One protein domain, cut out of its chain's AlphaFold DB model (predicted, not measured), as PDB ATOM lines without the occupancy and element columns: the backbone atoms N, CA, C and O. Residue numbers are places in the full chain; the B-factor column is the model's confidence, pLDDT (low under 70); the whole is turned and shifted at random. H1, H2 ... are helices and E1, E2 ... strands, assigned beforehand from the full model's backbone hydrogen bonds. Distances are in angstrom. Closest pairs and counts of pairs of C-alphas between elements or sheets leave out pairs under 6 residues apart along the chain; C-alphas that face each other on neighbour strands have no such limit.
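What this domain is: This is residues 4 to 64 of the 72 residues of an uncharacterized protein of Ralstonia sp. NT80 (UniProt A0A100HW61). Two helices make a narrow, open V, with the shorter H1 folding back from its meeting with the beginning of the long H2, and a small hairpin of two strands, E1 and E2, lies beside residues 33 to 40 of H2. Residues 4 to 11 of H1 stick out from the rest, as do residues 17 to 22 at the corner of the V. The printed part has 61 residues, with two named helices and then two named strands, in the order H1, H2, E1, E2; the sheet, E1 - E2, is antiparallel and the class is mostly helix. The whole is loose, with a radius of gyration of the C-alphas of 13.8 A, and only just elongated, spanning 38 by 25 by 22 A.

Where its parts are: H1 is residues 4 to 18, 21.2 A long, beginning at C-alpha 4 (17.844, 121.296, 158.910). H2 is residues 21 to 42, 31.2 A long, ending at C-alpha 42 (22.290, 142.125, 156.400). E1 is residues 51 to 53 and E2 residues 61 to 63, ending at C-alpha 63 (38.301, 137.633, 157.202).

How they stand to each other: H1 and H2 form a helical hairpin and only just touch, with 3 pairs of C-alphas within 8 A; the closest are those of Leu 16 and Val 24, 6.6 A apart. They run opposite ways at a shallow tilt of 26 degrees. In both helices every O i to N i+4 pair is within hydrogen-bond range. The closest C-alphas of H2 and E2 are those of Val 33 and Ile 63, 7.1 A apart. E1 and E2 form an antiparallel hairpin, with N 51 and O 63 within hydrogen-bond range at 2.9 A. H1 is apart from both strands.

The domain as a whole: The C-alphas of Glu 18 and Gly 44 are the two farthest apart, at 39.0 A. The printed part has no cut and no long link. No printed residue is under 70 in pLDDT.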
ATOM      1  N   ALA A   4      16.930 120.970 160.002       94.69
ATOM      2  CA  ALA A   4      17.844 121.296 158.910       94.69
ATOM      3  C   ALA A   4      19.297 121.476 159.386       94.69
ATOM      4  O   ALA A   4      20.229 121.071 158.693       94.69
ATOM      5  N   LEU A   5      19.500 122.054 160.575       92.94
ATOM      6  CA  LEU A   5      20.832 122.239 161.156       92.94
ATOM      7  C   LEU A   5      21.411 120.915 161.666       92.94
ATOM      8  O   LEU A   5      22.609 120.682 161.534       92.94
ATOM      9  N   GLU A   6      20.562 120.032 162.192       95.38
ATOM     10  CA  GLU A   6      20.963 118.680 162.596       95.38
ATOM     11  C   GLU A   6      21.436 117.861 161.383       95.38
ATOM     12  O   GLU A   6      22.507 117.254 161.426       95.38
ATOM     13  N   LYS A   7      20.707 117.925 160.259       96.62
ATOM     14  CA  LYS A   7      21.114 117.286 158.994       96.62
ATOM     15  C   LYS A   7      22.424 117.845 158.446       96.62
ATOM     16  O   LYS A   7      23.251 117.074 157.967       96.62
ATOM     17  N   LEU A   8      22.628 119.161 158.531       94.81
ATOM     18  CA  LEU A   8      23.892 119.774 158.122       94.81
ATOM     19  C   LEU A   8      25.058 119.245 158.967       94.81
ATOM     20  O   LEU A   8      26.068 118.837 158.404       94.81
ATOM     21  N   GLY A   9      24.906 119.189 160.293       94.50
ATOM     22  CA  GLY A   9      25.927 118.628 161.182       94.50
ATOM     23  C   GLY A   9      26.262 117.170 160.850       94.50
ATOM     24  O   GLY A   9      27.434 116.821 160.721       94.50
ATOM     25  N   ALA A  10      25.243 116.336 160.626       96.56
ATOM     26  CA  ALA A  10      25.435 114.943 160.220       96.56
ATOM     27  C   ALA A  10      26.177 114.816 158.875       96.56
ATOM     28  O   ALA A  10      27.063 113.977 158.744       96.56
ATOM     29  N   ALA A  11      25.865 115.675 157.899       96.31
ATOM     30  CA  ALA A  11      26.546 115.683 156.605       96.31
ATOM     31  C   ALA A  11      28.033 116.066 156.720       96.31
ATOM     32  O   ALA A  11      28.864 115.498 156.016       96.31
ATOM     33  N   VAL A  12      28.384 116.988 157.625       96.06
ATOM     34  CA  VAL A  12      29.792 117.326 157.897       96.06
ATOM     35  C   VAL A  12      30.537 116.138 158.503       96.06
ATOM     36  O   VAL A  12      31.663 115.865 158.096       96.06
ATOM     37  N   HIS A  13      29.913 115.410 159.433       96.00
ATOM     38  CA  HIS A  13      30.510 114.198 159.997       96.00
ATOM     39  C   HIS A  13      30.723 113.113 158.938       96.00
ATOM     40  O   HIS A  13      31.832 112.603 158.832       96.00
ATOM     41  N   ALA A  14      29.723 112.843 158.095       96.88
ATOM     42  CA  ALA A  14      29.864 111.883 156.999       96.88
ATOM     43  C   ALA A  14      30.986 112.274 156.018       96.88
ATOM     44  O   ALA A  14      31.780 111.434 155.607       96.88
ATOM     45  N   ALA A  15      31.126 113.566 155.695       96.62
ATOM     46  CA  ALA A  15      32.217 114.037 154.842       96.62
ATOM     47  C   ALA A  15      33.609 113.792 155.457       96.62
ATOM     48  O   ALA A  15      34.560 113.534 154.725       96.62
ATOM     49  N   LEU A  16      33.745 113.855 156.787       96.94
ATOM     50  CA  LEU A  16      35.005 113.548 157.478       96.94
ATOM     51  C   LEU A  16      35.353 112.054 157.451       96.94
ATOM     52  O   LEU A  16      36.535 111.722 157.518       96.94
ATOM     53  N   ASP A  17      34.356 111.177 157.334       97.25
ATOM     54  CA  ASP A  17      34.570 109.732 157.192       97.25
ATOM     55  C   ASP A  17      35.039 109.363 155.770       97.25
ATOM     56  O   ASP A  17      35.753 108.376 155.579       97.25
ATOM     57  N   GLU A  18      34.666 110.168 154.771       96.50
ATOM     58  CA  GLU A  18      34.869 109.873 153.346       96.50
ATOM     59  C   GLU A  18      35.963 110.718 152.673       96.50
ATOM     60  O   GLU A  18      36.334 110.450 151.530       96.50
ATOM     61  N   SER A  19      36.478 111.765 153.325       97.12
ATOM     62  CA  SER A  19      37.415 112.716 152.710       97.12
ATOM     63  C   SER A  19      38.515 113.177 153.670       97.12
ATOM     64  O   SER A  19      38.318 113.211 154.887       97.12
ATOM     65  N   PRO A  20      39.689 113.593 153.156       97.94
ATOM     66  CA  PRO A  20      40.728 114.181 153.987       97.94
ATOM     67  C   PRO A  20      40.212 115.392 154.770       97.94
ATOM     68  O   PRO A  20      39.598 116.302 154.211       97.94
ATOM     69  N   VAL A  21      40.559 115.462 156.058       96.94
ATOM     70  CA  VAL A  21      40.145 116.554 156.961       96.94
ATOM     71  C   VAL A  21      40.452 117.939 156.381       96.94
ATOM     72  O   VAL A  21      39.660 118.863 156.536       96.94
ATOM     73  N   ALA A  22      41.586 118.090 155.689       96.94
ATOM     74  CA  ALA A  22      41.979 119.352 155.066       96.94
ATOM     75  C   ALA A  22      41.017 119.806 153.950       96.94
ATOM     76  O   ALA A  22      40.760 121.002 153.819       96.94
ATOM     77  N   GLU A  23      40.462 118.875 153.171       97.12
ATOM     78  CA  GLU A  23      39.495 119.184 152.110       97.12
ATOM     79  C   GLU A  23      38.151 119.601 152.705       97.12
ATOM     80  O   GLU A  23      37.595 120.637 152.328       97.12
ATOM     81  N   VAL A  24      37.681 118.851 153.707       97.12
ATOM     82  CA  VAL A  24      36.452 119.180 154.441       97.12
ATOM     83  C   VAL A  24      36.589 120.544 155.121       97.12
ATOM     84  O   VAL A  24      35.703 121.389 155.002       97.12
ATOM     85  N   LEU A  25      37.729 120.811 155.766       96.12
ATOM     86  CA  LEU A  25      38.026 122.114 156.361       96.12
ATOM     87  C   LEU A  25      37.994 123.236 155.318       96.12
ATOM     88  O   LEU A  25      37.431 124.298 155.591       96.12
ATOM     89  N   GLY A  26      38.564 123.019 154.131       95.75
ATOM     90  CA  GLY A  26      38.536 123.992 153.040       95.75
ATOM     91  C   GLY A  26      37.109 124.350 152.613       95.75
ATOM     92  O   GLY A  26      36.774 125.533 152.509       95.75
ATOM     93  N   LEU A  27      36.248 123.342 152.448       95.81
ATOM     94  CA  LEU A  27      34.834 123.534 152.115       95.81
ATOM     95  C   LEU A  27      34.099 124.319 153.213       95.81
ATOM     96  O   LEU A  27      33.454 125.332 152.930       95.81
ATOM     97  N   ILE A  28      34.227 123.882 154.469       95.62
ATOM     98  CA  ILE A  28      33.549 124.502 155.615       95.62
ATOM     99  C   ILE A  28      34.024 125.935 155.835       95.62
ATOM    100  O   ILE A  28      33.205 126.810 156.113       95.62
ATOM    101  N   THR A  29      35.312 126.209 155.631       94.56
ATOM    102  CA  THR A  29      35.855 127.572 155.694       94.56
ATOM    103  C   THR A  29      35.182 128.473 154.656       94.56
ATOM    104  O   THR A  29      34.784 129.588 154.985       94.56
ATOM    105  N   GLY A  30      34.982 127.992 153.424       94.31
ATOM    106  CA  GLY A  30      34.265 128.743 152.388       94.31
ATOM    107  C   GLY A  30      32.814 129.055 152.772       94.31
ATOM    108  O   GLY A  30      32.373 130.198 152.637       94.31
ATOM    109  N   VAL A  31      32.093 128.064 153.307       95.69
ATOM    110  CA  VAL A  31      30.713 128.239 153.797       95.69
ATOM    111  C   VAL A  31      30.663 129.242 154.950       95.69
ATOM    112  O   VAL A  31      29.851 130.167 154.927       95.69
ATOM    113  N   PHE A  32      31.558 129.105 155.930       94.50
ATOM    114  CA  PHE A  32      31.672 130.011 157.072       94.50
ATOM    115  C   PHE A  32      31.931 131.458 156.633       94.50
ATOM    116  O   PHE A  32      31.222 132.368 157.070       94.50
ATOM    117  N   VAL A  33      32.901 131.682 155.737       95.06
ATOM    118  CA  VAL A  33      33.221 133.022 155.223       95.06
ATOM    119  C   VAL A  33      32.018 133.617 154.490       95.06
ATOM    120  O   VAL A  33      31.640 134.754 154.771       95.06
ATOM    121  N   GLY A  34      31.371 132.850 153.604       94.69
ATOM    122  CA  GLY A  34      30.196 133.313 152.859       94.69
ATOM    123  C   GLY A  34      29.019 133.692 153.764       94.69
ATOM    124  O   GLY A  34      28.426 134.756 153.590       94.69
ATOM    125  N   LEU A  35      28.716 132.864 154.769       95.69
ATOM    126  CA  LEU A  35      27.672 133.158 155.756       95.69
ATOM    127  C   LEU A  35      28.016 134.383 156.608       95.69
ATOM    128  O   LEU A  35      27.140 135.201 156.876       95.69
ATOM    129  N   THR A  36      29.281 134.542 156.999       95.88
ATOM    130  CA  THR A  36      29.725 135.697 157.791       95.88
ATOM    131  C   THR A  36      29.581 136.996 156.998       95.88
ATOM    132  O   THR A  36      28.995 137.954 157.501       95.88
ATOM    133  N   VAL A  37      30.030 137.017 155.737       95.56
ATOM    134  CA  VAL A  37      29.828 138.157 154.824       95.56
ATOM    135  C   VAL A  37      28.339 138.476 154.679       95.56
ATOM    136  O   VAL A  37      27.951 139.641 154.734       95.56
ATOM    137  N   GLU A  38      27.490 137.457 154.549       95.81
ATOM    138  CA  GLU A  38      26.045 137.649 154.431       95.81
ATOM    139  C   GLU A  38      25.415 138.252 155.692       95.81
ATOM    140  O   GLU A  38      24.566 139.140 155.592       95.81
ATOM    141  N   VAL A  39      25.830 137.809 156.880       95.94
ATOM    142  CA  VAL A  39      25.376 138.380 158.158       95.94
ATOM    143  C   VAL A  39      25.768 139.855 158.255       95.94
ATOM    144  O   VAL A  39      24.907 140.695 158.517       95.94
ATOM    145  N   VAL A  40      27.034 140.175 157.976       94.94
ATOM    146  CA  VAL A  40      27.565 141.550 157.989       94.94
ATOM    147  C   VAL A  40      26.811 142.433 156.988       94.94
ATOM    148  O   VAL A  40      26.365 143.526 157.340       94.94
ATOM    149  N   ARG A  41      26.557 141.924 155.775       94.81
ATOM    150  CA  ARG A  41      25.750 142.607 154.752       94.81
ATOM    151  C   ARG A  41      24.342 142.925 155.254       94.81
ATOM    152  O   ARG A  41      23.868 144.045 155.084       94.81
ATOM    153  N   ARG A  42      23.662 141.956 155.877       96.19
ATOM    154  CA  ARG A  42      22.290 142.125 156.400       96.19
ATOM    155  C   ARG A  42      22.201 143.089 157.578       96.19
ATOM    156  O   ARG A  42      21.135 143.647 157.811       96.19
ATOM    157  N   GLN A  43      23.300 143.293 158.294       95.62
ATOM    158  CA  GLN A  43      23.414 144.295 159.355       95.62
ATOM    159  C   GLN A  43      23.696 145.707 158.811       95.62
ATOM    160  O   GLN A  43      23.716 146.663 159.581       95.62
ATOM    161  N   GLY A  44      23.872 145.862 157.492       95.50
ATOM    162  CA  GLY A  44      24.124 147.150 156.842       95.50
ATOM    163  C   GLY A  44      25.587 147.598 156.891       95.50
ATOM    164  O   GLY A  44      25.873 148.762 156.619       95.50
ATOM    165  N   HIS A  45      26.510 146.700 157.237       94.75
ATOM    166  CA  HIS A  45      27.941 146.983 157.250       94.75
ATOM    167  C   HIS A  45      28.566 146.816 155.855       94.75
ATOM    168  O   HIS A  45      28.083 146.050 155.018       94.75
ATOM    169  N   ASP A  46      29.669 147.526 155.618       91.38
ATOM    170  CA  ASP A  46      30.429 147.443 154.372       91.38
ATOM    171  C   ASP A  46      31.281 146.164 154.330       91.38
ATOM    172  O   ASP A  46      32.266 146.013 155.053       91.38
ATOM    173  N   VAL A  47      30.889 145.243 153.449       91.88
ATOM    174  CA  VAL A  47      31.549 143.946 153.232       91.88
ATOM    175  C   VAL A  47      32.806 144.023 152.363       91.88
ATOM    176  O   VAL A  47      33.451 143.001 152.135       91.88
ATOM    177  N   SER A  48      33.156 145.201 151.844       92.38
ATOM    178  CA  SER A  48      34.431 145.412 151.149       92.38
ATOM    179  C   SER A  48      35.610 145.580 152.113       92.38
ATOM    180  O   SER A  48      36.765 145.518 151.690       92.38
ATOM    181  N   MET A  49      35.326 145.752 153.406       91.31
ATOM    182  CA  MET A  49      36.319 145.883 154.466       91.31
ATOM    183  C   MET A  49      36.640 144.540 155.131       91.31
ATOM    184  O   MET A  49      35.995 143.519 154.905       91.31
ATOM    185  N   GLU A  50      37.669 144.554 155.975       94.44
ATOM    186  CA  GLU A  50      37.987 143.433 156.853       94.44
ATOM    187  C   GLU A  50      36.852 143.174 157.856       94.44
ATOM    188  O   GLU A  50      36.323 144.105 158.467       94.44
ATOM    189  N   ILE A  51      36.524 141.898 158.065       95.56
ATOM    190  CA  ILE A  51      35.574 141.455 159.087       95.56
ATOM    191  C   ILE A  51      36.356 140.778 160.208       95.56
ATOM    192  O   ILE A  51      37.113 139.834 159.972       95.56
ATOM    193  N   LYS A  52      36.138 141.239 161.440       94.44
ATOM    194  CA  LYS A  52      36.685 140.625 162.653       94.44
ATOM    195  C   LYS A  52      35.573 139.901 163.392       94.44
ATOM    196  O   LYS A  52      34.576 140.518 163.761       94.44
ATOM    197  N   VAL A  53      35.751 138.601 163.587       92.56
ATOM    198  CA  VAL A  53      34.862 137.763 164.390       92.56
ATOM    199  C   VAL A  53      35.554 137.504 165.720       92.56
ATOM    200  O   VAL A  53      36.606 136.864 165.752       92.56
ATOM    201  N   ASP A  54      34.958 138.019 166.793       92.81
ATOM    202  CA  ASP A  54      35.389 137.765 168.169       92.81
ATOM    203  C   ASP A  54      35.102 136.300 168.526       92.81
ATOM    204  O   ASP A  54      33.952 135.846 168.498       92.81
ATOM    205  N   GLY A  55      36.164 135.543 168.806       89.38
ATOM    206  CA  GLY A  55      36.082 134.130 169.175       89.38
ATOM    207  C   GLY A  55      35.718 133.902 170.645       89.38
ATOM    208  O   GLY A  55      35.554 132.748 171.064       89.38
ATOM    209  N   GLY A  56      35.611 134.970 171.441       93.00
ATOM    210  CA  GLY A  56      35.452 134.931 172.887       93.00
ATOM    211  C   GLY A  56      36.612 134.173 173.548       93.00
ATOM    212  O   GLY A  56      37.753 134.619 173.487       93.00
ATOM    213  N   PRO A  57      36.365 133.016 174.194       93.31
ATOM    214  CA  PRO A  57      37.432 132.192 174.768       93.31
ATOM    215  C   PRO A  57      38.267 131.426 173.722       93.31
ATOM    216  O   PRO A  57      39.290 130.840 174.076       93.31
ATOM    217  N   ASN A  58      37.830 131.376 172.458       91.62
ATOM    218  CA  ASN A  58      38.568 130.751 171.358       91.62
ATOM    219  C   ASN A  58      39.417 131.786 170.601       91.62
ATOM    220  O   ASN A  58      39.432 132.964 170.933       91.62
ATOM    221  N   ARG A  59      40.146 131.346 169.568       92.56
ATOM    222  CA  ARG A  59      40.902 132.266 168.707       92.56
ATOM    223  C   ARG A  59      39.954 133.126 167.874       92.56
ATOM    224  O   ARG A  59      39.027 132.591 167.266       92.56
ATOM    225  N   ASP A  60      40.262 134.414 167.791       95.25
ATOM    226  CA  ASP A  60      39.618 135.337 166.859       95.25
ATOM    227  C   ASP A  60      39.848 134.920 165.408       95.25
ATOM    228  O   ASP A  60      40.856 134.289 165.061       95.25
ATOM    229  N   ILE A  61      38.916 135.324 164.545       94.38
ATOM    230  CA  ILE A  61      39.020 135.123 163.104       94.38
ATOM    231  C   ILE A  61      38.995 136.479 162.409       94.38
ATOM    232  O   ILE A  61      38.080 137.281 162.592       94.38
ATOM    233  N   THR A  62      39.979 136.691 161.542       95.62
ATOM    234  CA  THR A  62      40.007 137.819 160.615       95.62
ATOM    235  C   THR A  62      39.698 137.320 159.211       95.62
ATOM    236  O   THR A  62      40.435 136.502 158.660       95.62
ATOM    237  N   ILE A  63      38.620 137.827 158.617       95.06
ATOM    238  CA  ILE A  63      38.301 137.633 157.202       95.06
ATOM    239  C   ILE A  63      38.746 138.896 156.478       95.06
ATOM    240  O   ILE A  63      38.147 139.962 156.625       95.06
ATOM    241  N   HIS A  64      39.827 138.783 155.713       94.62
ATOM    242  CA  HIS A  64      40.352 139.914 154.959       94.62
ATOM    243  C   HIS A  64      39.383 140.365 153.866       94.62
ATOM    244  O   HIS A  64      38.599 139.573 153.338       94.62
TER     245      HIS A  64